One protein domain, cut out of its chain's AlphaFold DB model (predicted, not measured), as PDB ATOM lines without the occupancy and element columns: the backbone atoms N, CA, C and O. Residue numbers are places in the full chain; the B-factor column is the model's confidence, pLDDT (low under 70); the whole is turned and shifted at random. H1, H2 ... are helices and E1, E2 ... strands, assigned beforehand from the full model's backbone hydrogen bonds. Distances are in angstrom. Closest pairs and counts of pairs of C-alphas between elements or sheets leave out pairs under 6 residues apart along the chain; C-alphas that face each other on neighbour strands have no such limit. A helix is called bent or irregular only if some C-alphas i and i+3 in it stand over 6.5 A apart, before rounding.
ATOM      1  N   LEU A  29      36.698  26.639   0.847       76.12
ATOM      2  CA  LEU A  29      35.398  27.287   0.744       76.12
ATOM      3  C   LEU A  29      35.093  28.175   1.965       76.12
ATOM      4  O   LEU A  29      34.462  29.218   1.806       76.12
ATOM      5  N   TYR A  30      35.537  27.778   3.161       82.06
ATOM      6  CA  TYR A  30      35.283  28.519   4.399       82.06
ATOM      7  C   TYR A  30      35.998  29.871   4.387       82.06
ATOM      8  O   TYR A  30      35.363  30.905   4.591       82.06
ATOM      9  N   ASP A  31      37.278  29.879   4.023       77.50
ATOM     10  CA  ASP A  31      38.076  31.103   3.925       77.50
ATOM     11  C   ASP A  31      37.492  32.057   2.869       77.50
ATOM     12  O   ASP A  31      37.398  33.264   3.086       77.50
ATOM     13  N   GLN A  32      37.025  31.522   1.734       75.81
ATOM     14  CA  GLN A  32      36.384  32.316   0.681       75.81
ATOM     15  C   GLN A  32      35.062  32.947   1.140       75.81
ATOM     16  O   GLN A  32      34.802  34.111   0.824       75.81
ATOM     17  N   TYR A  33      34.232  32.204   1.885       73.56
ATOM     18  CA  TYR A  33      33.011  32.736   2.499       73.56
ATOM     19  C   TYR A  33      33.339  33.942   3.379       73.56
ATOM     20  O   TYR A  33      32.714  34.998   3.280       73.56
ATOM     21  N   ILE A  34      34.357  33.783   4.214       76.06
ATOM     22  CA  ILE A  34      34.706  34.740   5.254       76.06
ATOM     23  C   ILE A  34      35.364  35.989   4.687       76.06
ATOM     24  O   ILE A  34      35.012  37.099   5.079       76.06
ATOM     25  N   GLN A  35      36.234  35.835   3.692       75.50
ATOM     26  CA  GLN A  35      36.799  36.969   2.967       75.50
ATOM     27  C   GLN A  35      35.713  37.799   2.277       75.50
ATOM     28  O   GLN A  35      35.760  39.029   2.317       75.50
ATOM     29  N   ALA A  36      34.710  37.148   1.680       69.94
ATOM     30  CA  ALA A  36      33.573  37.852   1.097       69.94
ATOM     31  C   ALA A  36      32.730  38.566   2.171       69.94
ATOM     32  O   ALA A  36      32.295  39.696   1.944       69.94
ATOM     33  N   ALA A  37      32.532  37.942   3.338       69.12
ATOM     34  CA  ALA A  37      31.820  38.528   4.476       69.12
ATOM     35  C   ALA A  37      32.519  39.774   5.038       69.12
ATOM     36  O   ALA A  37      31.886  40.820   5.186       69.12
ATOM     37  N   ALA A  38      33.828  39.700   5.270       73.25
ATOM     38  CA  ALA A  38      34.618  40.797   5.824       73.25
ATOM     39  C   ALA A  38      34.625  42.050   4.928       73.25
ATOM     40  O   ALA A  38      34.612  43.171   5.427       73.25
ATOM     41  N   GLN A  39      34.587  41.888   3.600       68.69
ATOM     42  CA  GLN A  39      34.632  43.007   2.646       68.69
ATOM     43  C   GLN A  39      33.365  43.869   2.591       68.69
ATOM     44  O   GLN A  39      33.355  44.903   1.915       68.69
ATOM     45  N   VAL A  40      32.268  43.431   3.209       63.56
ATOM     46  CA  VAL A  40      30.957  44.074   3.033       63.56
ATOM     47  C   VAL A  40      30.281  44.488   4.335       63.56
ATOM     48  O   VAL A  40      29.221  45.113   4.289       63.56
ATOM     49  N   GLN A  41      30.854  44.143   5.486       66.50
ATOM     50  CA  GLN A  41      30.277  44.451   6.790       66.50
ATOM     51  C   GLN A  41      30.726  45.822   7.306       66.50
ATOM     52  O   GLN A  41      31.837  46.275   7.046       66.50
ATOM     53  N   THR A  42      29.842  46.499   8.044       70.31
ATOM     54  CA  THR A  42      30.211  47.708   8.792       70.31
ATOM     55  C   THR A  42      30.975  47.329  10.055       70.31
ATOM     56  O   THR A  42      30.882  46.193  10.523       70.31
ATOM     57  N   ARG A  43      31.679  48.293  10.657       72.75
ATOM     58  CA  ARG A  43      32.445  48.067  11.888       72.75
ATOM     59  C   ARG A  43      31.569  47.585  13.044       72.75
ATOM     60  O   ARG A  43      31.945  46.658  13.750       72.75
ATOM     61  N   GLU A  44      30.400  48.187  13.226       70.94
ATOM     62  CA  GLU A  44      29.456  47.827  14.291       70.94
ATOM     63  C   GLU A  44      28.942  46.401  14.102       70.94
ATOM     64  O   GLU A  44      28.774  45.655  15.067       70.94
ATOM     65  N   ARG A  45      28.718  46.002  12.845       71.56
ATOM     66  CA  ARG A  45      28.244  44.659  12.527       71.56
ATOM     67  C   ARG A  45      29.339  43.615  12.701       71.56
ATOM     68  O   ARG A  45      29.062  42.567  13.272       71.56
ATOM     69  N   ALA A  46      30.551  43.922  12.248       75.56
ATOM     70  CA  ALA A  46      31.727  43.089  12.454       75.56
ATOM     71  C   ALA A  46      31.969  42.827  13.944       75.56
ATOM     72  O   ALA A  46      32.193  41.694  14.355       75.56
ATOM     73  N   HIS A  47      31.842  43.871  14.762       76.50
ATOM     74  CA  HIS A  47      31.986  43.775  16.207       76.50
ATOM     75  C   HIS A  47      30.914  42.882  16.856       76.50
ATOM     76  O   HIS A  47      31.245  42.029  17.673       76.50
ATOM     77  N   GLU A  48      29.640  43.020  16.471       74.19
ATOM     78  CA  GLU A  48      28.571  42.153  16.990       74.19
ATOM     79  C   GLU A  48      28.744  40.688  16.563       74.19
ATOM     80  O   GLU A  48      28.524  39.780  17.364       74.19
ATOM     81  N   ASP A  49      29.166  40.440  15.324       74.19
ATOM     82  CA  ASP A  49      29.424  39.083  14.836       74.19
ATOM     83  C   ASP A  49      30.605  38.441  15.577       74.19
ATOM     84  O   ASP A  49      30.504  37.297  16.024       74.19
ATOM     85  N   LEU A  50      31.684  39.196  15.795       79.62
ATOM     86  CA  LEU A  50      32.810  38.757  16.614       79.62
ATOM     87  C   LEU A  50      32.383  38.448  18.043       79.62
ATOM     88  O   LEU A  50      32.711  37.380  18.542       79.62
ATOM     89  N   ARG A  51      31.583  39.316  18.669       78.62
ATOM     90  CA  ARG A  51      31.034  39.083  20.010       78.62
ATOM     91  C   ARG A  51      30.239  37.778  20.078       78.62
ATOM     92  O   ARG A  51      30.304  37.075  21.080       78.62
ATOM     93  N   LEU A  52      29.470  37.442  19.042       74.75
ATOM     94  CA  LEU A  52      28.706  36.191  18.985       74.75
ATOM     95  C   LEU A  52      29.601  34.961  18.789       74.75
ATOM     96  O   LEU A  52      29.316  33.920  19.382       74.75
ATOM     97  N   LEU A  53      30.659  35.076  17.982       75.44
ATOM     98  CA  LEU A  53      31.638  34.011  17.742       75.44
ATOM     99  C   LEU A  53      32.501  33.732  18.973       75.44
ATOM    100  O   LEU A  53      32.746  32.570  19.297       75.44
ATOM    101  N   THR A  54      32.936  34.789  19.660       75.44
ATOM    102  CA  THR A  54      33.810  34.699  20.833       75.44
ATOM    103  C   THR A  54      33.052  34.378  22.110       75.44
ATOM    104  O   THR A  54      33.615  33.796  23.039       75.44
ATOM    105  N   ARG A  55      31.742  34.660  22.150       71.31
ATOM    106  CA  ARG A  55      30.882  34.238  23.254       71.31
ATOM    107  C   ARG A  55      31.030  32.737  23.462       71.31
ATOM    108  O   ARG A  55      30.768  31.950  22.555       71.31
ATOM    109  N   SER A  56      31.348  32.342  24.692       64.25
ATOM    110  CA  SER A  56      31.533  30.948  25.131       64.25
ATOM    111  C   SER A  56      32.775  30.211  24.608       64.25
ATOM    112  O   SER A  56      32.923  29.028  24.936       64.25
ATOM    113  N   LEU A  57      33.699  30.878  23.897       71.62
ATOM    114  CA  LEU A  57      35.045  30.330  23.686       71.62
ATOM    115  C   LEU A  57      35.686  30.089  25.067       71.62
ATOM    116  O   LEU A  57      35.699  30.967  25.923       71.62
ATOM    117  N   GLY A  58      36.075  28.841  25.342       61.16
ATOM    118  CA  GLY A  58      36.608  28.414  26.645       61.16
ATOM    119  C   GLY A  58      35.589  27.889  27.672       61.16
ATOM    120  O   GLY A  58      36.000  27.410  28.725       61.16
ATOM    121  N   ARG A  59      34.271  27.922  27.396       62.91
ATOM    122  CA  ARG A  59      33.229  27.379  28.307       62.91
ATOM    123  C   ARG A  59      32.368  26.258  27.714       62.91
ATOM    124  O   ARG A  59      31.505  25.740  28.421       62.91
ATOM    125  N   SER A  60      32.564  25.876  26.447       67.50
ATOM    126  CA  SER A  60      31.839  24.735  25.866       67.50
ATOM    127  C   SER A  60      32.509  23.408  26.229       67.50
ATOM    128  O   SER A  60      33.716  23.231  26.066       67.50
ATOM    129  N   TYR A  61      31.695  22.451  26.679       69.19
ATOM    130  CA  TYR A  61      32.103  21.058  26.882       69.19
ATOM    131  C   TYR A  61      32.317  20.317  25.551       69.19
ATOM    132  O   TYR A  61      32.934  19.254  25.525       69.19
ATOM    133  N   ASN A  62      31.821  20.871  24.440       79.44
ATOM    134  CA  ASN A  62      32.014  20.330  23.104       79.44
ATOM    135  C   ASN A  62      33.256  20.960  22.464       79.44
ATOM    136  O   ASN A  62      33.193  22.022  21.844       79.44
ATOM    137  N   LYS A  63      34.401  20.280  22.587       81.94
ATOM    138  CA  LYS A  63      35.675  20.759  22.032       81.94
ATOM    139  C   LYS A  63      35.614  21.014  20.519       81.94
ATOM    140  O   LYS A  63      36.234  21.957  20.043       81.94
ATOM    141  N   ALA A  64      34.837  20.236  19.761       82.50
ATOM    142  CA  ALA A  64      34.705  20.443  18.317       82.50
ATOM    143  C   ALA A  64      33.977  21.755  17.981       82.50
ATOM    144  O   ALA A  64      34.332  22.417  17.010       82.50
ATOM    145  N   GLU A  65      32.987  22.138  18.790       83.44
ATOM    146  CA  GLU A  65      32.269  23.414  18.658       83.44
ATOM    147  C   GLU A  65      33.178  24.601  18.992       83.44
ATOM    148  O   GLU A  65      33.216  25.594  18.269       83.44
ATOM    149  N   THR A  66      33.945  24.497  20.082       84.56
ATOM    150  CA  THR A  66      34.922  25.528  20.461       84.56
ATOM    151  C   THR A  66      35.964  25.709  19.363       84.56
ATOM    152  O   THR A  66      36.236  26.836  18.957       84.56
ATOM    153  N   ALA A  67      36.504  24.604  18.838       86.44
ATOM    154  CA  ALA A  67      37.481  24.638  17.763       86.44
ATOM    155  C   ALA A  67      36.892  25.297  16.499       86.44
ATOM    156  O   ALA A  67      37.505  26.200  15.939       86.44
ATOM    157  N   SER A  68      35.678  24.929  16.076       86.56
ATOM    158  CA  SER A  68      35.077  25.528  14.878       86.56
ATOM    159  C   SER A  68      34.809  27.029  15.027       86.56
ATOM    160  O   SER A  68      35.116  27.791  14.111       86.56
ATOM    161  N   LYS A  69      34.304  27.485  16.180       86.12
ATOM    162  CA  LYS A  69      34.097  28.916  16.462       86.12
ATOM    163  C   LYS A  69      35.411  29.697  16.495       86.12
ATOM    164  O   LYS A  69      35.478  30.781  15.921       86.12
ATOM    165  N   ALA A  70      36.448  29.134  17.115       87.81
ATOM    166  CA  ALA A  70      37.777  29.738  17.162       87.81
ATOM    167  C   ALA A  70      38.388  29.862  15.755       87.81
ATOM    168  O   ALA A  70      38.883  30.928  15.397       87.81
ATOM    169  N   TYR A  71      38.243  28.828  14.914       88.25
ATOM    170  CA  TYR A  71      38.679  28.875  13.515       88.25
ATOM    171  C   TYR A  71      37.975  29.988  12.736       88.25
ATOM    172  O   TYR A  71      38.628  30.792  12.076       88.25
ATOM    173  N   VAL A  72      36.645  30.069  12.849       86.69
ATOM    174  CA  VAL A  72      35.845  31.111  12.191       86.69
ATOM    175  C   VAL A  72      36.245  32.508  12.669       86.69
ATOM    176  O   VAL A  72      36.374  33.411  11.845       86.69
ATOM    177  N   CYS A  73      36.470  32.687  13.974       87.75
ATOM    178  CA  CYS A  73      36.953  33.942  14.543       87.75
ATOM    179  C   CYS A  73      38.305  34.357  13.942       87.75
ATOM    180  O   CYS A  73      38.427  35.471  13.433       87.75
ATOM    181  N   ALA A  74      39.288  33.450  13.952       89.19
ATOM    182  CA  ALA A  74      40.648  33.706  13.484       89.19
ATOM    183  C   ALA A  74      40.671  34.190  12.028       89.19
ATOM    184  O   ALA A  74      41.127  35.294  11.729       89.19
ATOM    185  N   ILE A  75      40.084  33.407  11.123       86.69
ATOM    186  CA  ILE A  75      40.096  33.724   9.689       86.69
ATOM    187  C   ILE A  75      39.196  34.921   9.344       86.69
ATOM    188  O   ILE A  75      39.432  35.610   8.348       86.69
ATOM    189  N   TYR A  76      38.177  35.215  10.163       86.44
ATOM    190  CA  TYR A  76      37.389  36.439  10.015       86.44
ATOM    191  C   TYR A  76      38.188  37.674  10.413       86.44
ATOM    192  O   TYR A  76      38.197  38.643   9.655       86.44
ATOM    193  N   LEU A  77      38.881  37.641  11.551       88.31
ATOM    194  CA  LEU A  77      39.738  38.743  11.989       88.31
ATOM    195  C   LEU A  77      40.874  38.988  11.005       88.31
ATOM    196  O   LEU A  77      41.084  40.135  10.619       88.31
ATOM    197  N   GLU A  78      41.523  37.934  10.512       89.56
ATOM    198  CA  GLU A  78      42.553  38.048   9.477       89.56
ATOM    199  C   GLU A  78      42.002  38.768   8.230       89.56
ATOM    200  O   GLU A  78      42.569  39.760   7.751       89.56
ATOM    201  N   ALA A  79      40.854  38.316   7.715       85.69
ATOM    202  CA  ALA A  79      40.221  38.920   6.547       85.69
ATOM    203  C   ALA A  79      39.771  40.368   6.805       85.69
ATOM    204  O   ALA A  79      39.953  41.238   5.950       85.69
ATOM    205  N   TYR A  80      39.203  40.642   7.977       85.81
ATOM    206  CA  TYR A  80      38.700  41.957   8.362       85.81
ATOM    207  C   TYR A  80      39.835  42.967   8.562       85.81
ATOM    208  O   TYR A  80      39.767  44.076   8.031       85.81
ATOM    209  N   LEU A  81      40.924  42.578   9.228       88.38
ATOM    210  CA  LEU A  81      42.111  43.414   9.414       88.38
ATOM    211  C   LEU A  81      42.854  43.668   8.102       88.38
ATOM    212  O   LEU A  81      43.399  44.752   7.904       88.38
ATOM    213  N   LYS A  82      42.805  42.732   7.150       87.19
ATOM    214  CA  LYS A  82      43.324  42.966   5.797       87.19
ATOM    215  C   LYS A  82      42.555  44.063   5.055       87.19
ATOM    216  O   LYS A  82      43.157  44.824   4.298       87.19
ATOM    217  N   VAL A  83      41.239  44.153   5.256       82.44
ATOM    218  CA  VAL A  83      40.393  45.213   4.677       82.44
ATOM    219  C   VAL A  83      40.522  46.521   5.471       82.44
ATOM    220  O   VAL A  83      40.518  47.605   4.884       82.44
ATOM    221  N   HIS A  84      40.690  46.434   6.792       83.19
ATOM    222  CA  HIS A  84      40.735  47.564   7.720       83.19
ATOM    223  C   HIS A  84      42.023  47.578   8.566       83.19
ATOM    224  O   HIS A  84      41.960  47.482   9.794       83.19
ATOM    225  N   PRO A  85      43.205  47.767   7.952       86.31
ATOM    226  CA  PRO A  85      44.493  47.599   8.635       86.31
ATOM    227  C   PRO A  85      44.719  48.589   9.782       86.31
ATOM    228  O   PRO A  85      45.470  48.315  10.713       86.31
ATOM    229  N   THR A  86      44.045  49.740   9.757       86.44
ATOM    230  CA  THR A  86      44.122  50.741  10.829       86.44
ATOM    231  C   THR A  86      43.470  50.282  12.134       86.44
ATOM    232  O   THR A  86      43.746  50.874  13.175       86.44
ATOM    233  N   LEU A  87      42.628  49.243  12.101       85.31
ATOM    234  CA  LEU A  87      41.946  48.709  13.280       85.31
ATOM    235  C   LEU A  87      42.770  47.670  14.045       85.31
ATOM    236  O   LEU A  87      42.395  47.351  15.165       85.31
ATOM    237  N   ALA A  88      43.896  47.189  13.506       86.88
ATOM    238  CA  ALA A  88      44.700  46.140  14.146       86.88
ATOM    239  C   ALA A  88      45.102  46.488  15.590       86.88
ATOM    240  O   ALA A  88      45.002  45.653  16.479       86.88
ATOM    241  N   LYS A  89      45.481  47.751  15.830       88.75
ATOM    242  CA  LYS A  89      45.874  48.272  17.153       88.75
ATOM    243  C   LYS A  89      44.726  48.920  17.929       88.75
ATOM    244  O   LYS A  89      44.961  49.514  18.977       88.75
ATOM    245  N   ALA A  90      43.514  48.913  17.379       85.56
ATOM    246  CA  ALA A  90      42.355  49.429  18.088       85.56
ATOM    247  C   ALA A  90      41.905  48.398  19.123       85.56
ATOM    248  O   ALA A  90      41.976  47.197  18.867       85.56
ATOM    249  N   ASP A  91      41.413  48.888  20.257       83.31
ATOM    250  CA  ASP A  91      40.740  48.062  21.253       83.31
ATOM    251  C   ASP A  91      39.571  47.307  20.598       83.31
ATOM    252  O   ASP A  91      38.746  47.897  19.880       83.31
ATOM    253  N   ALA A  92      39.554  45.993  20.811       79.94
ATOM    254  CA  ALA A  92      38.520  45.091  20.343       79.94
ATOM    255  C   ALA A  92      37.176  45.400  21.014       79.94
ATOM    256  O   ALA A  92      36.144  45.270  20.352       79.94
ATOM    257  N   GLY A  93      37.191  45.868  22.271       72.06
ATOM    258  CA  GLY A  93      36.028  46.342  23.022       72.06
ATOM    259  C   GLY A  93      35.002  45.257  23.356       72.06
ATOM    260  O   GLY A  93      33.805  45.540  23.356       72.06
ATOM    261  N   MET A  94      35.432  44.008  23.565       74.69
ATOM    262  CA  MET A  94      34.536  42.873  23.817       74.69
ATOM    263  C   MET A  94      34.445  42.567  25.312       74.69
ATOM    264  O   MET A  94      35.443  42.566  26.012       74.69
ATOM    265  N   SER A  95      33.245  42.260  25.816       62.00
ATOM    266  CA  SER A  95      33.005  42.101  27.263       62.00
ATOM    267  C   SER A  95      33.830  41.007  27.948       62.00
ATOM    268  O   SER A  95      34.015  41.069  29.157       62.00
ATOM    269  N   ASP A  96      34.270  40.002  27.188       65.62
ATOM    270  CA  ASP A  96      35.030  38.849  27.684       65.62
ATOM    271  C   ASP A  96      36.501  38.865  27.206       65.62
ATOM    272  O   ASP A  96      37.204  37.872  27.390       65.62
ATOM    273  N   PHE A  97      36.964  39.952  26.573       75.25
ATOM    274  CA  PHE A  97      38.326  40.077  26.051       75.25
ATOM    275  C   PHE A  97      38.841  41.518  26.164       75.25
ATOM    276  O   PHE A  97      38.320  42.427  25.515       75.25
ATOM    277  N   ASP A  98      39.910  41.687  26.942       75.50
ATOM    278  CA  ASP A  98      40.629  42.950  27.097       75.50
ATOM    279  C   ASP A  98      41.874  42.934  26.197       75.50
ATOM    280  O   ASP A  98      42.864  42.276  26.514       75.50
ATOM    281  N   GLY A  99      41.831  43.653  25.073       85.62
ATOM    282  CA  GLY A  99      42.949  43.705  24.130       85.62
ATOM    283  C   GLY A  99      42.590  44.303  22.773       85.62
ATOM    284  O   GLY A  99      41.477  44.765  22.525       85.62
ATOM    285  N   THR A 100      43.552  44.303  21.862       90.56
ATOM    286  CA  THR A 100      43.402  44.799  20.491       90.56
ATOM    287  C   THR A 100      42.786  43.759  19.551       90.56
ATOM    288  O   THR A 100      42.785  42.563  19.832       90.56
ATOM    289  N   TYR A 101      42.281  44.189  18.385       89.06
ATOM    290  CA  TYR A 101      41.795  43.250  17.357       89.06
ATOM    291  C   TYR A 101      42.873  42.262  16.888       89.06
ATOM    292  O   TYR A 101      42.536  41.142  16.514       89.06
ATOM    293  N   GLN A 102      44.144  42.675  16.881       90.69
ATOM    294  CA  GLN A 102      45.252  41.790  16.528       90.69
ATOM    295  C   GLN A 102      45.495  40.728  17.609       90.69
ATOM    296  O   GLN A 102      45.593  39.553  17.283       90.69
ATOM    297  N   GLU A 103      45.529  41.118  18.884       91.00
ATOM    298  CA  GLU A 103      45.677  40.164  19.996       91.00
ATOM    299  C   GLU A 103      44.505  39.170  20.029       91.00
ATOM    300  O   GLU A 103      44.709  37.978  20.226       91.00
ATOM    301  N   LEU A 104      43.284  39.622  19.718       90.06
ATOM    302  CA  LEU A 104      42.133  38.726  19.612       90.06
ATOM    303  C   LEU A 104      42.278  37.704  18.473       90.06
ATOM    304  O   LEU A 104      41.821  36.567  18.601       90.06
ATOM    305  N   GLN A 105      42.876  38.103  17.346       91.38
ATOM    306  CA  GLN A 105      43.146  37.185  16.239       91.38
ATOM    307  C   GLN A 105      44.099  36.080  16.703       91.38
ATOM    308  O   GLN A 105      43.803  34.904  16.501       91.38
ATOM    309  N   GLU A 106      45.198  36.465  17.353       90.44
ATOM    310  CA  GLU A 106      46.218  35.549  17.877       90.44
ATOM    311  C   GLU A 106      45.624  34.578  18.919       90.44
ATOM    312  O   GLU A 106      45.896  33.373  18.874       90.44
ATOM    313  N   ASP A 107      44.733  35.055  19.792       89.38
ATOM    314  CA  ASP A 107      44.013  34.216  20.759       89.38
ATOM    315  C   ASP A 107      43.055  33.228  20.078       89.38
ATOM    316  O   ASP A 107      43.030  32.040  20.414       89.38
ATOM    317  N   CYS A 108      42.289  33.680  19.080       89.19
ATOM    318  CA  CYS A 108      41.405  32.803  18.312       89.19
ATOM    319  C   CYS A 108      42.188  31.730  17.532       89.19
ATOM    320  O   CYS A 108      41.754  30.577  17.478       89.19
ATOM    321  N   GLU A 109      43.351  32.070  16.970       89.56
ATOM    322  CA  GLU A 109      44.256  31.112  16.320       89.56
ATOM    323  C   GLU A 109      44.810  30.092  17.322       89.56
ATOM    324  O   GLU A 109      44.796  28.884  17.061       89.56
ATOM    325  N   THR A 110      45.238  30.560  18.494       88.75
ATOM    326  CA  THR A 110      45.760  29.708  19.566       88.75
ATOM    327  C   THR A 110      44.697  28.719  20.039       88.75
ATOM    328  O   THR A 110      44.919  27.505  20.000       88.75
ATOM    329  N   TRP A 111      43.496  29.200  20.375       86.94
ATOM    330  CA  TRP A 111      42.385  28.338  20.785       86.94
ATOM    331  C   TRP A 111      41.988  27.332  19.716       86.94
ATOM    332  O   TRP A 111      41.682  26.179  20.043       86.94
ATOM    333  N   TRP A 112      41.988  27.741  18.449       88.12
ATOM    334  CA  TRP A 112      41.730  26.839  17.339       88.12
ATOM    335  C   TRP A 112      42.734  25.681  17.318       88.12
ATOM    336  O   TRP A 112      42.342  24.508  17.295       88.12
ATOM    337  N   HIS A 113      44.029  25.993  17.350       85.81
ATOM    338  CA  HIS A 113      45.096  25.002  17.258       85.81
ATOM    339  C   HIS A 113      45.141  24.060  18.463       85.81
ATOM    340  O   HIS A 113      45.241  22.840  18.290       85.81
ATOM    341  N   GLU A 114      45.011  24.598  19.671       85.06
ATOM    342  CA  GLU A 114      45.006  23.801  20.894       85.06
ATOM    343  C   GLU A 114      43.788  22.877  20.935       85.06
ATOM    344  O   GLU A 114      43.925  21.658  21.044       85.06
ATOM    345  N   THR A 115      42.585  23.427  20.744       82.56
ATOM    346  CA  THR A 115      41.342  22.663  20.909       82.56
ATOM    347  C   THR A 115      41.159  21.599  19.826       82.56
ATOM    348  O   THR A 115      40.649  20.514  20.112       82.56
ATOM    349  N   SER A 116      41.587  21.872  18.588       78.81
ATOM    350  CA  SER A 116      41.534  20.893  17.491       78.81
ATOM    351  C   SER A 116      42.471  19.699  17.716       78.81
ATOM    352  O   SER A 116      42.133  18.568  17.353       78.81
ATOM    353  N   THR A 117      43.610  19.916  18.376       77.81
ATOM    354  CA  THR A 117      44.541  18.848  18.780       77.81
ATOM    355  C   THR A 117      43.938  17.971  19.884       77.81
ATOM    356  O   THR A 117      44.134  16.753  19.915       77.81
ATOM    357  N   ASP A 118      43.123  18.585  20.735       74.81
ATOM    358  CA  ASP A 118      42.561  18.030  21.961       74.81
ATOM    359  C   ASP A 118      41.242  17.252  21.790       74.81
ATOM    360  O   ASP A 118      40.623  16.839  22.780       74.81
ATOM    361  N   LEU A 119      40.808  17.021  20.544       74.94
ATOM    362  CA  LEU A 119      39.574  16.311  20.167       74.94
ATOM    363  C   LEU A 119      39.594  14.797  20.474       74.94
ATOM    364  O   LEU A 119      38.927  14.042  19.781       74.94
ATOM    365  N   ALA A 120      40.362  14.323  21.458       58.34
ATOM    366  CA  ALA A 120      40.773  12.921  21.606       58.34
ATOM    367  C   ALA A 120      39.702  11.914  22.087       58.34
ATOM    368  O   ALA A 120      39.961  10.715  22.006       58.34
ATOM    369  N   ASP A 121      38.537  12.351  22.574       64.81
ATOM    370  CA  ASP A 121      37.504  11.450  23.112       64.81
ATOM    371  C   ASP A 121      36.420  11.104  22.068       64.81
ATOM    372  O   ASP A 121      35.588  11.939  21.700       64.81
ATOM    373  N   GLU A 122      36.438   9.854  21.593       60.47
ATOM    374  CA  GLU A 122      35.513   9.302  20.588       60.47
ATOM    375  C   GLU A 122      34.090   9.105  21.139       60.47
ATOM    376  O   GLU A 122      33.122   9.098  20.373       60.47
ATOM    377  N   SER A 123      33.935   8.990  22.465       59.75
ATOM    378  CA  SER A 123      32.716   8.467  23.106       59.75
ATOM    379  C   SER A 123      31.446   9.284  22.834       59.75
ATOM    380  O   SER A 123      30.343   8.738  22.880       59.75
ATOM    381  N   ASN A 124      31.585  10.566  22.479       68.69
ATOM    382  CA  ASN A 124      30.466  11.460  22.167       68.69
ATOM    383  C   ASN A 124      30.431  11.944  20.705       68.69
ATOM    384  O   ASN A 124      29.510  12.673  20.332       68.69
ATOM    385  N   ALA A 125      31.378  11.532  19.852       71.56
ATOM    386  CA  ALA A 125      31.497  12.041  18.481       71.56
ATOM    387  C   ALA A 125      30.235  11.766  17.646       71.56
ATOM    388  O   ALA A 125      29.717  12.664  16.981       71.56
ATOM    389  N   ALA A 126      29.691  10.548  17.734       68.62
ATOM    390  CA  ALA A 126      28.463  10.155  17.040       68.62
ATOM    391  C   ALA A 126      27.255  11.016  17.443       68.62
ATOM    392  O   ALA A 126      26.473  11.432  16.589       68.62
ATOM    393  N   ARG A 127      27.132  11.313  18.744       71.19
ATOM    394  CA  ARG A 127      26.061  12.147  19.298       71.19
ATOM    395  C   ARG A 127      26.184  13.590  18.817       71.19
ATOM    396  O   ARG A 127      25.208  14.138  18.323       71.19
ATOM    397  N   TYR A 128      27.381  14.172  18.882       73.94
ATOM    398  CA  TYR A 128      27.605  15.529  18.384       73.94
ATOM    399  C   TYR A 128      27.340  15.642  16.882       73.94
ATOM    400  O   TYR A 128      26.687  16.588  16.456       73.94
ATOM    401  N   MET A 129      27.771  14.666  16.078       73.94
ATOM    402  CA  MET A 129      27.475  14.650  14.642       73.94
ATOM    403  C   MET A 129      25.970  14.572  14.354       73.94
ATOM    404  O   MET A 129      25.495  15.249  13.439       73.94
ATOM    405  N   ALA A 130      25.213  13.791  15.129       65.62
ATOM    406  CA  ALA A 130      23.758  13.740  15.017       65.62
ATOM    407  C   ALA A 130      23.102  15.080  15.407       65.62
ATOM    408  O   ALA A 130      22.265  15.581  14.656       65.62
ATOM    409  N   ASP A 131      23.532  15.698  16.512       67.62
ATOM    410  CA  ASP A 131      23.006  16.982  16.997       67.62
ATOM    411  C   ASP A 131      23.270  18.130  15.994       67.62
ATOM    412  O   ASP A 131      22.353  18.880  15.650       67.62
ATOM    413  N   ILE A 132      24.494  18.218  15.454       67.62
ATOM    414  CA  ILE A 132      24.907  19.204  14.433       67.62
ATOM    415  C   ILE A 132      24.078  19.064  13.154       67.62
ATOM    416  O   ILE A 132      23.613  20.052  12.579       67.62
ATOM    417  N   SER A 133      23.878  17.819  12.706       60.38
ATOM    418  CA  SER A 133      23.154  17.532  11.468       60.38
ATOM    419  C   SER A 133      21.724  18.071  11.508       60.38
ATOM    420  O   SER A 133      21.160  18.377  10.467       60.38
ATOM    421  N   ILE A 134      21.122  18.218  12.685       51.16
ATOM    422  CA  ILE A 134      19.689  18.484  12.827       51.16
ATOM    423  C   ILE A 134      19.419  19.921  13.193       51.16
ATOM    424  O   ILE A 134      18.610  20.554  12.518       51.16
ATOM    425  N   SER A 135      20.087  20.419  14.231       50.31
ATOM    426  CA  SER A 135      19.831  21.754  14.766       50.31
ATOM    427  C   SER A 135      20.157  22.839  13.741       50.31
ATOM    428  O   SER A 135      19.359  23.758  13.576       50.31
ATOM    429  N   ASP A 136      21.246  22.663  12.979       51.81
ATOM    430  CA  ASP A 136      21.817  23.745  12.166       51.81
ATOM    431  C   ASP A 136      21.919  23.421  10.665       51.81
ATOM    432  O   ASP A 136      21.939  24.331   9.841       51.81
ATOM    433  N   LEU A 137      21.985  22.139  10.269       54.72
ATOM    434  CA  LEU A 137      22.265  21.758   8.871       54.72
ATOM    435  C   LEU A 137      21.033  21.252   8.089       54.72
ATOM    436  O   LEU A 137      20.929  21.522   6.891       54.72
ATOM    437  N   ILE A 138      20.078  20.550   8.725       49.06
ATOM    438  CA  ILE A 138      18.964  19.863   8.022       49.06
ATOM    439  C   ILE A 138      17.573  20.442   8.333       49.06
ATOM    440  O   ILE A 138      16.742  20.519   7.425       49.06
ATOM    441  N   ILE A 139      17.303  20.943   9.549       43.66
ATOM    442  CA  ILE A 139      16.050  21.684   9.862       43.66
ATOM    443  C   ILE A 139      16.003  23.063   9.163       43.66
ATOM    444  O   ILE A 139      14.963  23.734   9.073       43.66
ATOM    445  N   GLU A 140      17.140  23.464   8.617       43.84
ATOM    446  CA  GLU A 140      17.417  24.755   8.018       43.84
ATOM    447  C   GLU A 140      17.334  24.721   6.478       43.84
ATOM    448  O   GLU A 140      16.672  25.573   5.886       43.84
ATOM    449  N   GLY A 141      17.814  23.653   5.825       39.97
ATOM    450  CA  GLY A 141      17.770  23.500   4.360       39.97
ATOM    451  C   GLY A 141      16.507  22.848   3.761       39.97
ATOM    452  O   GLY A 141      16.384  22.765   2.539       39.97
ATOM    453  N   GLY A 142      15.564  22.357   4.577       39.97
ATOM    454  CA  GLY A 142      14.539  21.398   4.125       39.97
ATOM    455  C   GLY A 142      13.293  21.945   3.408       39.97
ATOM    456  O   GLY A 142      12.623  21.190   2.704       39.97
ATOM    457  N   SER A 143      12.944  23.233   3.535       50.03
ATOM    458  CA  SER A 143      11.793  23.811   2.816       50.03
ATOM    459  C   SER A 143      12.223  24.973   1.925       50.03
ATOM    460  O   SER A 143      12.978  25.846   2.345       50.03
ATOM    461  N   LYS A 144      11.716  25.029   0.682       43.59
ATOM    462  CA  LYS A 144      12.023  26.119  -0.271       43.59
ATOM    463  C   LYS A 144      11.745  27.516   0.310       43.59
ATOM    464  O   LYS A 144      12.445  28.462  -0.028       43.59
ATOM    465  N   GLN A 145      10.743  27.643   1.186       43.69
ATOM    466  CA  GLN A 145      10.419  28.890   1.889       43.69
ATOM    467  C   GLN A 145      11.455  29.253   2.957       43.69
ATOM    468  O   GLN A 145      11.801  30.424   3.082       43.69
ATOM    469  N   LYS A 146      11.977  28.272   3.699       45.66
ATOM    470  CA  LYS A 146      12.975  28.522   4.742       45.66
ATOM    471  C   LYS A 146      14.366  28.734   4.147       45.66
ATOM    472  O   LYS A 146      15.040  29.648   4.584       45.66
ATOM    473  N   LEU A 147      14.720  28.051   3.053       45.62
ATOM    474  CA  LEU A 147      15.915  28.359   2.253       45.62
ATOM    475  C   LEU A 147      15.873  29.793   1.688       45.62
ATOM    476  O   LEU A 147      16.895  30.473   1.635       45.62
ATOM    477  N   ALA A 148      14.693  30.286   1.295       46.75
ATOM    478  CA  ALA A 148      14.508  31.674   0.871       46.75
ATOM    479  C   ALA A 148      14.623  32.665   2.044       46.75
ATOM    480  O   ALA A 148      15.254  33.709   1.890       46.75
ATOM    481  N   GLU A 149      14.078  32.334   3.218       50.66
ATOM    482  CA  GLU A 149      14.245  33.128   4.443       50.66
ATOM    483  C   GLU A 149      15.702  33.128   4.922       50.66
ATOM    484  O   GLU A 149      16.226  34.167   5.290       50.66
ATOM    485  N   GLN A 150      16.416  32.014   4.821       47.47
ATOM    486  CA  GLN A 150      17.844  31.940   5.109       47.47
ATOM    487  C   GLN A 150      18.665  32.704   4.093       47.47
ATOM    488  O   GLN A 150      19.538  33.463   4.478       47.47
ATOM    489  N   THR A 151      18.342  32.603   2.804       46.06
ATOM    490  CA  THR A 151      18.949  33.458   1.777       46.06
ATOM    491  C   THR A 151      18.702  34.931   2.107       46.06
ATOM    492  O   THR A 151      19.607  35.749   1.955       46.06
ATOM    493  N   ARG A 152      17.515  35.275   2.627       50.53
ATOM    494  CA  ARG A 152      17.182  36.620   3.105       50.53
ATOM    495  C   ARG A 152      18.015  36.998   4.332       50.53
ATOM    496  O   ARG A 152      18.671  38.028   4.297       50.53
ATOM    497  N   GLN A 153      18.073  36.192   5.384       50.16
ATOM    498  CA  GLN A 153      18.842  36.490   6.599       50.16
ATOM    499  C   GLN A 153      20.356  36.489   6.364       50.16
ATOM    500  O   GLN A 153      21.054  37.343   6.900       50.16
ATOM    501  N   VAL A 154      20.858  35.622   5.485       47.59
ATOM    502  CA  VAL A 154      22.221  35.654   4.946       47.59
ATOM    503  C   VAL A 154      22.432  36.954   4.169       47.59
ATOM    504  O   VAL A 154      23.371  37.674   4.469       47.59
ATOM    505  N   SER A 155      21.520  37.362   3.278       45.34
ATOM    506  CA  SER A 155      21.606  38.671   2.599       45.34
ATOM    507  C   SER A 155      21.519  39.883   3.546       45.34
ATOM    508  O   SER A 155      21.886  40.995   3.168       45.34
ATOM    509  N   MET A 156      21.040  39.679   4.779       47.66
ATOM    510  CA  MET A 156      21.032  40.665   5.865       47.66
ATOM    511  C   MET A 156      22.226  40.521   6.828       47.66
ATOM    512  O   MET A 156      22.374  41.349   7.719       47.66
ATOM    513  N   GLY A 157      23.092  39.519   6.639       47.62
ATOM    514  CA  GLY A 157      24.281  39.267   7.458       47.62
ATOM    515  C   GLY A 157      24.004  38.649   8.832       47.62
ATOM    516  O   GLY A 157      24.808  38.835   9.739       47.62
ATOM    517  N   HIS A 158      22.872  37.959   9.017       51.00
ATOM    518  CA  HIS A 158      22.391  37.503  10.331       51.00
ATOM    519  C   HIS A 158      22.493  35.988  10.606       51.00
ATOM    520  O   HIS A 158      22.415  35.616  11.770       51.00
ATOM    521  N   LEU A 159      22.707  35.112   9.609       48.25
ATOM    522  CA  LEU A 159      22.682  33.641   9.813       48.25
ATOM    523  C   LEU A 159      23.832  32.833   9.175       48.25
ATOM    524  O   LEU A 159      23.777  31.609   9.130       48.25
ATOM    525  N   GLY A 160      24.897  33.474   8.691       61.19
ATOM    526  CA  GLY A 160      26.012  32.744   8.063       61.19
ATOM    527  C   GLY A 160      26.874  31.939   9.039       61.19
ATOM    528  O   GLY A 160      27.311  30.832   8.733       61.19
ATOM    529  N   TRP A 161      27.107  32.505  10.224       69.25
ATOM    530  CA  TRP A 161      28.102  32.009  11.173       69.25
ATOM    531  C   TRP A 161      27.747  30.686  11.848       69.25
ATOM    532  O   TRP A 161      28.626  29.827  11.889       69.25
ATOM    533  N   PRO A 162      26.505  30.461  12.323       70.31
ATOM    534  CA  PRO A 162      26.136  29.184  12.932       70.31
ATOM    535  C   PRO A 162      26.254  28.027  11.938       70.31
ATOM    536  O   PRO A 162      26.940  27.052  12.211       70.31
ATOM    537  N   MET A 163      25.702  28.183  10.730       72.88
ATOM    538  CA  MET A 163      25.788  27.168   9.676       72.88
ATOM    539  C   MET A 163      27.243  26.868   9.282       72.88
ATOM    540  O   MET A 163      27.614  25.706   9.102       72.88
ATOM    541  N   LEU A 164      28.083  27.902   9.165       77.94
ATOM    542  CA  LEU A 164      29.502  27.747   8.855       77.94
ATOM    543  C   LEU A 164      30.254  27.024   9.981       77.94
ATOM    544  O   LEU A 164      30.938  26.037   9.712       77.94
ATOM    545  N   ALA A 165      30.082  27.461  11.231       78.69
ATOM    546  CA  ALA A 165      30.702  26.843  12.401       78.69
ATOM    547  C   ALA A 165      30.278  25.375  12.562       78.69
ATOM    548  O   ALA A 165      31.127  24.520  12.802       78.69
ATOM    549  N   SER A 166      28.999  25.061  12.350       77.88
ATOM    550  CA  SER A 166      28.463  23.696  12.418       77.88
ATOM    551  C   SER A 166      28.962  22.818  11.261       77.88
ATOM    552  O   SER A 166      29.275  21.645  11.461       77.88
ATOM    553  N   THR A 167      29.147  23.383  10.061       80.38
ATOM    554  CA  THR A 167      29.753  22.662   8.924       80.38
ATOM    555  C   THR A 167      31.231  22.342   9.188       80.38
ATOM    556  O   THR A 167      31.661  21.205   8.989       80.38
ATOM    557  N   ILE A 168      32.000  23.310   9.699       85.56
ATOM    558  CA  ILE A 168      33.408  23.119  10.089       85.56
ATOM    559  C   ILE A 168      33.518  22.089  11.217       85.56
ATOM    560  O   ILE A 168      34.368  21.200  11.166       85.56
ATOM    561  N   GLN A 169      32.637  22.168  12.214       85.12
ATOM    562  CA  GLN A 169      32.584  21.221  13.322       85.12
ATOM    563  C   GLN A 169      32.360  19.784  12.833       85.12
ATOM    564  O   GLN A 169      33.048  18.862  13.280       85.12
ATOM    565  N   LEU A 170      31.435  19.586  11.889       83.50
ATOM    566  CA  LEU A 170      31.188  18.286  11.269       83.50
ATOM    567  C   LEU A 170      32.417  17.783  10.496       83.50
ATOM    568  O   LEU A 170      32.793  16.618  10.633       83.50
ATOM    569  N   GLU A 171      33.071  18.644   9.713       87.00
ATOM    570  CA  GLU A 171      34.287  18.282   8.974       87.00
ATOM    571  C   GLU A 171      35.432  17.870   9.908       87.00
ATOM    572  O   GLU A 171      36.110  16.874   9.643       87.00
ATOM    573  N   LEU A 172      35.607  18.578  11.025       86.06
ATOM    574  CA  LEU A 172      36.601  18.258  12.049       86.06
ATOM    575  C   LEU A 172      36.367  16.881  12.662       86.06
ATOM    576  O   LEU A 172      37.282  16.057  12.702       86.06
ATOM    577  N   LEU A 173      35.130  16.603  13.080       83.75
ATOM    578  CA  LEU A 173      34.760  15.312  13.655       83.75
ATOM    579  C   LEU A 173      34.950  14.170  12.648       83.75
ATOM    580  O   LEU A 173      35.543  13.152  12.993       83.75
ATOM    581  N   LEU A 174      34.540  14.345  11.387       83.12
ATOM    582  CA  LEU A 174      34.700  13.331  10.331       83.12
ATOM    583  C   LEU A 174      36.146  13.128   9.875       83.12
ATOM    584  O   LEU A 174      36.475  12.117   9.245       83.12
ATOM    585  N   THR A 175      37.001  14.110  10.119       84.38
ATOM    586  CA  THR A 175      38.424  14.019   9.812       84.38
ATOM    587  C   THR A 175      39.182  13.342  10.945       84.38
ATOM    588  O   THR A 175      40.046  12.506  10.681       84.38
ATOM    589  N   ARG A 176      38.809  13.626  12.198       83.94
ATOM    590  CA  ARG A 176      39.355  12.946  13.374       83.94
ATOM    591  C   ARG A 176      38.882  11.495  13.484       83.94
ATOM    592  O   ARG A 176      39.687  10.627  13.806       83.94
ATOM    593  N   TYR A 177      37.611  11.237  13.175       83.69
ATOM    594  CA  TYR A 177      36.958   9.933  13.299       83.69
ATOM    595  C   TYR A 177      36.415   9.451  11.941       83.69
ATOM    596  O   TYR A 177      35.208   9.492  11.678       83.69
ATOM    597  N   PRO A 178      37.293   8.989  11.030       82.50
ATOM    598  CA  PRO A 178      36.917   8.663   9.652       82.50
ATOM    599  C   PRO A 178      35.954   7.474   9.531       82.50
ATOM    600  O   PRO A 178      35.258   7.365   8.519       82.50
ATOM    601  N   SER A 179      35.869   6.611  10.550       82.56
ATOM    602  CA  SER A 179      34.892   5.514  10.652       82.56
ATOM    603  C   SER A 179      33.450   6.000  10.458       82.56
ATOM    604  O   SER A 179      32.649   5.328   9.805       82.56
ATOM    605  N   TYR A 180      33.139   7.216  10.912       78.25
ATOM    606  CA  TYR A 180      31.802   7.801  10.821       78.25
ATOM    607  C   TYR A 180      31.455   8.393   9.449       78.25
ATOM    608  O   TYR A 180      30.296   8.729   9.202       78.25
ATOM    609  N   ARG A 181      32.407   8.482   8.507       80.88
ATOM    610  CA  ARG A 181      32.129   8.999   7.150       80.88
ATOM    611  C   ARG A 181      31.095   8.161   6.410       80.88
ATOM    612  O   ARG A 181      30.247   8.720   5.717       80.88
ATOM    613  N   ASN A 182      31.166   6.842   6.587       82.19
ATOM    614  CA  ASN A 182      30.278   5.872   5.946       82.19
ATOM    615  C   ASN A 182      29.220   5.313   6.905       82.19
ATOM    616  O   ASN A 182      28.289   4.645   6.455       82.19
ATOM    617  N   GLN A 183      29.340   5.584   8.208       79.69
ATOM    618  CA  GLN A 183      28.330   5.194   9.179       79.69
ATOM    619  C   GLN A 183      27.056   6.011   8.970       79.69
ATOM    620  O   GLN A 183      27.095   7.208   8.672       79.69
ATOM    621  N   ARG A 184      25.914   5.343   9.127       73.31
ATOM    622  CA  ARG A 184      24.616   6.004   9.122       73.31
ATOM    623  C   ARG A 184      24.468   6.811  10.409       73.31
ATOM    624  O   ARG A 184      24.583   6.257  11.497       73.31
ATOM    625  N   LEU A 185      24.226   8.106  10.263       70.25
ATOM    626  CA  LEU A 185      23.869   8.992  11.360       70.25
ATOM    627  C   LEU A 185      22.354   8.905  11.580       70.25
ATOM    628  O   LEU A 185      21.565   8.974  10.629       70.25
ATOM    629  N   GLU A 186      21.963   8.727  12.837       62.47
ATOM    630  CA  GLU A 186      20.578   8.527  13.264       62.47
ATOM    631  C   GLU A 186      20.215   9.535  14.356       62.47
ATOM    632  O   GLU A 186      21.034   9.848  15.220       62.47
ATOM    633  N   LEU A 187      18.973  10.023  14.327       54.53
ATOM    634  CA  LEU A 187      18.366  10.780  15.420       54.53
ATOM    635  C   LEU A 187      17.168  10.027  15.956       54.53
ATOM    636  O   LEU A 187      16.129   9.948  15.293       54.53
ATOM    637  N   GLY A 188      17.289   9.521  17.180       58.03
ATOM    638  CA  GLY A 188      16.284   8.609  17.710       58.03
ATOM    639  C   GLY A 188      16.131   7.432  16.745       58.03
ATOM    640  O   GLY A 188      17.052   6.642  16.600       58.03
ATOM    641  N   SER A 189      14.995   7.352  16.048       54.25
ATOM    642  CA  SER A 189      14.720   6.344  15.014       54.25
ATOM    643  C   SER A 189      14.774   6.864  13.570       54.25
ATOM    644  O   SER A 189      14.570   6.086  12.638       54.25
ATOM    645  N   THR A 190      15.012   8.164  13.350       52.00
ATOM    646  CA  THR A 190      15.019   8.758  12.003       52.00
ATOM    647  C   THR A 190      16.425   8.726  11.413       52.00
ATOM    648  O   THR A 190      17.328   9.364  11.959       52.00
ATOM    649  N   PRO A 191      16.640   8.046  10.278       61.66
ATOM    650  CA  PRO A 191      17.949   8.021   9.653       61.66
ATOM    651  C   PRO A 191      18.158   9.237   8.751       61.66
ATOM    652  O   PRO A 191      17.324   9.535   7.897       61.66
ATOM    653  N   ILE A 192      19.306   9.890   8.897       63.94
ATOM    654  CA  ILE A 192      19.593  11.179   8.257       63.94
ATOM    655  C   ILE A 192      20.457  11.010   7.000       63.94
ATOM    656  O   ILE A 192      20.271  11.699   5.999       63.94
ATOM    657  N   GLY A 193      21.379  10.049   7.016       72.00
ATOM    658  CA  GLY A 193      22.321   9.807   5.925       72.00
ATOM    659  C   GLY A 193      23.674   9.354   6.456       72.00
ATOM    660  O   GLY A 193      23.793   9.010   7.629       72.00
ATOM    661  N   THR A 194      24.689   9.329   5.599       81.31
ATOM    662  CA  THR A 194      26.081   9.122   6.020       81.31
ATOM    663  C   THR A 194      26.748  10.462   6.312       81.31
ATOM    664  O   THR A 194      26.376  11.472   5.710       81.31
ATOM    665  N   GLY A 195      27.761  10.483   7.183       75.62
ATOM    666  CA  GLY A 195      28.504  11.712   7.487       75.62
ATOM    667  C   GLY A 195      29.064  12.404   6.238       75.62
ATOM    668  O   GLY A 195      28.959  13.620   6.102       75.62
ATOM    669  N   ALA A 196      29.567  11.631   5.268       79.56
ATOM    670  CA  ALA A 196      30.064  12.167   4.000       79.56
ATOM    671  C   ALA A 196      28.980  12.881   3.173       79.56
ATOM    672  O   ALA A 196      29.252  13.917   2.568       79.56
ATOM    673  N   ARG A 197      27.753  12.345   3.151       79.38
ATOM    674  CA  ARG A 197      26.638  12.968   2.431       79.38
ATOM    675  C   ARG A 197      26.200  14.262   3.106       79.38
ATOM    676  O   ARG A 197      26.038  15.261   2.418       79.38
ATOM    677  N   VAL A 198      26.042  14.242   4.431       74.50
ATOM    678  CA  VAL A 198      25.627  15.433   5.188       74.50
ATOM    679  C   VAL A 198      26.636  16.564   4.987       74.50
ATOM    680  O   VAL A 198      26.236  17.668   4.643       74.50
ATOM    681  N   LEU A 199      27.939  16.275   5.086       80.00
ATOM    682  CA  LEU A 199      28.983  17.274   4.841       80.00
ATOM    683  C   LEU A 199      28.909  17.864   3.421       80.00
ATOM    684  O   LEU A 199      29.008  19.080   3.260       80.00
ATOM    685  N   ALA A 200      28.706  17.029   2.398       78.81
ATOM    686  CA  ALA A 200      28.591  17.489   1.015       78.81
ATOM    687  C   ALA A 200      27.359  18.390   0.798       78.81
ATOM    688  O   ALA A 200      27.472  19.452   0.179       78.81
ATOM    689  N   ASP A 201      26.204  18.000   1.341       73.31
ATOM    690  CA  ASP A 201      24.962  18.774   1.248       73.31
ATOM    691  C   ASP A 201      25.107  20.135   1.965       73.31
ATOM    692  O   ASP A 201      24.709  21.173   1.429       73.31
ATOM    693  N   SER A 202      25.764  20.167   3.131       73.12
ATOM    694  CA  SER A 202      26.053  21.400   3.877       73.12
ATOM    695  C   SER A 202      27.006  22.339   3.135       73.12
ATOM    696  O   SER A 202      26.747  23.542   3.053       73.12
ATOM    697  N   GLN A 203      28.071  21.810   2.528       77.00
ATOM    698  CA  GLN A 203      28.998  22.604   1.715       77.00
ATOM    699  C   GLN A 203      28.313  23.195   0.470       77.00
ATOM    700  O   GLN A 203      28.552  24.355   0.123       77.00
ATOM    701  N   ALA A 204      27.413  22.448  -0.178       73.00
ATOM    702  CA  ALA A 204      26.631  22.944  -1.313       73.00
ATOM    703  C   ALA A 204      25.642  24.055  -0.905       73.00
ATOM    704  O   ALA A 204      25.480  25.062  -1.610       73.00
ATOM    705  N   ALA A 205      25.001  23.909   0.256       68.75
ATOM    706  CA  ALA A 205      24.128  24.936   0.807       68.75
ATOM    707  C   ALA A 205      24.919  26.208   1.174       68.75
ATOM    708  O   ALA A 205      24.486  27.315   0.843       68.75
ATOM    709  N   LEU A 206      26.124  26.068   1.741       71.31
ATOM    710  CA  LEU A 206      27.022  27.190   2.029       71.31
ATOM    711  C   LEU A 206      27.417  27.952   0.752       71.31
ATOM    712  O   LEU A 206      27.322  29.179   0.717       71.31
ATOM    713  N   GLN A 207      27.777  27.245  -0.325       71.44
ATOM    714  CA  GLN A 207      28.079  27.856  -1.632       71.44
ATOM    715  C   GLN A 207      26.899  28.662  -2.188       71.44
ATOM    716  O   GLN A 207      27.071  29.774  -2.696       71.44
ATOM    717  N   THR A 208      25.683  28.129  -2.066       65.38
ATOM    718  CA  THR A 208      24.463  28.822  -2.506       65.38
ATOM    719  C   THR A 208      24.232  30.097  -1.689       65.38
ATOM    720  O   THR A 208      23.947  31.161  -2.249       65.38
ATOM    721  N   SER A 209      24.435  30.013  -0.373       63.94
ATOM    722  CA  SER A 209      24.354  31.145   0.550       63.94
ATOM    723  C   SER A 209      25.399  32.228   0.246       63.94
ATOM    724  O   SER A 209      25.051  33.407   0.269       63.94
ATOM    725  N   MET A 210      26.633  31.875  -0.146       64.94
ATOM    726  CA  MET A 210      27.663  32.843  -0.586       64.94
ATOM    727  C   MET A 210      27.214  33.671  -1.787       64.94
ATOM    728  O   MET A 210      27.351  34.896  -1.799       64.94
ATOM    729  N   ALA A 211      26.645  33.016  -2.801       60.97
ATOM    730  CA  ALA A 211      26.151  33.698  -3.992       60.97
ATOM    731  C   ALA A 211      24.959  34.622  -3.676       60.97
ATOM    732  O   ALA A 211      24.762  35.644  -4.338       60.97
ATOM    733  N   GLY A 212      24.141  34.278  -2.676       59.62
ATOM    734  CA  GLY A 212      23.091  35.151  -2.141       59.62
ATOM    735  C   GLY A 212      23.655  36.356  -1.385       59.62
ATOM    736  O   GLY A 212      23.274  37.494  -1.665       59.62
ATOM    737  N   PHE A 213      24.610  36.110  -0.488       59.00
ATOM    738  CA  PHE A 213      25.282  37.119   0.324       59.00
ATOM    739  C   PHE A 213      25.973  38.188  -0.530       59.00
ATOM    740  O   PHE A 213      25.682  39.374  -0.388       59.00
ATOM    741  N   ALA A 214      26.821  37.775  -1.478       58.09
ATOM    742  CA  ALA A 214      27.573  38.692  -2.335       58.09
ATOM    743  C   ALA A 214      26.653  39.604  -3.165       58.09
ATOM    744  O   ALA A 214      26.911  40.800  -3.296       58.09
ATOM    745  N   ARG A 215      25.537  39.062  -3.677       61.66
ATOM    746  CA  ARG A 215      24.534  39.841  -4.422       61.66
ATOM    747  C   ARG A 215      23.801  40.842  -3.531       61.66
ATOM    748  O   ARG A 215      23.684  42.004  -3.912       61.66
ATOM    749  N   GLY A 216      23.339  40.419  -2.354       58.25
ATOM    750  CA  GLY A 216      22.645  41.301  -1.410       58.25
ATOM    751  C   GLY A 216      23.541  42.427  -0.889       58.25
ATOM    752  O   GLY A 216      23.127  43.584  -0.833       58.25
ATOM    753  N   ALA A 217      24.796  42.107  -0.580       56.50
ATOM    754  CA  ALA A 217      25.794  43.080  -0.163       56.50
ATOM    755  C   ALA A 217      26.128  44.091  -1.270       56.50
ATOM    756  O   ALA A 217      26.168  45.295  -1.012       56.50
ATOM    757  N   GLN A 218      26.312  43.624  -2.511       58.47
ATOM    758  CA  GLN A 218      26.530  44.509  -3.653       58.47
ATOM    759  C   GLN A 218      25.347  45.457  -3.857       58.47
ATOM    760  O   GLN A 218      25.544  46.664  -3.927       58.47
ATOM    761  N   GLN A 219      24.121  44.933  -3.832       62.12
ATOM    762  CA  GLN A 219      22.913  45.739  -3.985       62.12
ATOM    763  C   GLN A 219      22.791  46.821  -2.901       62.12
ATOM    764  O   GLN A 219      22.409  47.945  -3.203       62.12
ATOM    765  N   ARG A 220      23.146  46.523  -1.642       63.00
ATOM    766  CA  ARG A 220      23.154  47.530  -0.565       63.00
ATOM    767  C   ARG A 220      24.203  48.616  -0.786       63.00
ATOM    768  O   ARG A 220      23.903  49.782  -0.541       63.00
ATOM    769  N   ARG A 221      25.402  48.254  -1.260       60.41
ATOM    770  CA  ARG A 221      26.439  49.231  -1.632       60.41
ATOM    771  C   ARG A 221      25.963  50.129  -2.767       60.41
ATOM    772  O   ARG A 221      26.130  51.340  -2.678       60.41
ATOM    773  N   ASP A 222      25.321  49.550  -3.774       61.56
ATOM    774  CA  ASP A 222      24.786  50.291  -4.914       61.56
ATOM    775  C   ASP A 222      23.653  51.240  -4.483       61.56
ATOM    776  O   ASP A 222      23.640  52.398  -4.893       61.56
ATOM    777  N   THR A 223      22.751  50.805  -3.593       62.47
ATOM    778  CA  THR A 223      21.702  51.666  -3.018       62.47
ATOM    779  C   THR A 223      22.289  52.804  -2.185       62.47
ATOM    780  O   THR A 223      21.906  53.952  -2.383       62.47
ATOM    781  N   ALA A 224      23.248  52.520  -1.297       55.59
ATOM    782  CA  ALA A 224      23.899  53.549  -0.485       55.59
ATOM    783  C   ALA A 224      24.677  54.554  -1.352       55.59
ATOM    784  O   ALA A 224      24.644  55.757  -1.098       55.59
ATOM    785  N   ALA A 225      25.337  54.078  -2.414       60.91
ATOM    786  CA  ALA A 225      25.998  54.936  -3.392       60.91
ATOM    787  C   ALA A 225      24.990  55.802  -4.165       60.91
ATOM    788  O   ALA A 225      25.242  56.987  -4.371       60.91
TER     789      ALA A 225
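What this domain is: This is residues 29 to 225 of the 441 residues of an uncharacterized protein of Deinococcus deserti (strain DSM 17065 / CIP 109153 / LMG 22923 / VCD115) (UniProt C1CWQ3). Helices H1, H5, H7 and H9 form a bundle, partly aligned and partly crossed, with H7 in the middle and the long H9 along one side. H3 packs on H1 and H7 and makes helical hairpins with H2 and H4; the small hairpin E1 E2 packs on H5 at one end, and H6 crosses H9 steeply. The printed part has 197 residues, mostly helix, with nine named helices and two strands in the order H1 to H8, E1, E2, H9; the sheet, E1 - E2, is antiparallel. The whole is compact, with a radius of gyration of the C-alphas of 17.2 A and spans of 51 by 38 by 24 A.

How they stand to each other: H3, residues 63 to 83, touches H1, residues 29 to 38, at a steep tilt of 50 degrees, the closest C-alphas being Ala 38 and Tyr 80, 4.9 A. Residues 69 to 73 of H3 touch residues 50 to 54 of H2, residues 43 to 54, in a helical hairpin, closest C-alphas Leu 53 and Lys 69, 5.8 A. H4, residues 101 to 117, makes another with H3 at a shallow tilt of 31 degrees, closest C-alphas Ala 67 and Trp 112, 4.8 A. H5, residues 122 to 141, is irregular, with C-alphas 123 and 126 7.6 A apart, and has a kink of 31 degrees near residue 135. H6, residues 144 to 155, touches H5 only at the corner. H7, residues 160 to 176, touches H5, closest C-alphas Asp 136 and Met 163, 5.8 A, and residues 64 to 72 of H3, closest C-alphas Ser 68 and Ala 165, 5.2 A. After H8, residues 178 to 181, come E1, residues 184 to 187, and E2, residues 190 to 194, a hairpin with N 185 and O 193 2.8 A apart, within hydrogen-bond range. H9, residues 195 to 225, is the hub: it touches H1, H5, H6 and H7, and only just H8, with 3 pairs of C-alphas within 8 A. Its residues 209 to 217 touch residues 150 to 155 of H6, closest C-alphas Ser 155 and Phe 213, 4.6 A. Every O i to N i+4 pair is within hydrogen-bond range in H1, H2, H3, H4, H6 and H7, against 8 of 16 in H5 and 26 of 27 in H9; H8 is too short for one.

Where its parts are: H1 begins at C-alpha 29 (35.398, 27.287, 0.744). H3 measures 30.4 A, H5 27.9 A and H9 44.6 A, ending at C-alpha 225 (25.998, 54.936, -3.392).

The domain as a whole: The C-alphas of Ser 123 and Ala 225 are the two farthest apart, 53.9 A. The printed part has no cut; the link from H3 to H4, 17 residues, is long. Mean pLDDT of the printed part is 71.8, with residues 130 to 161 and 208 to 225 among those under 70.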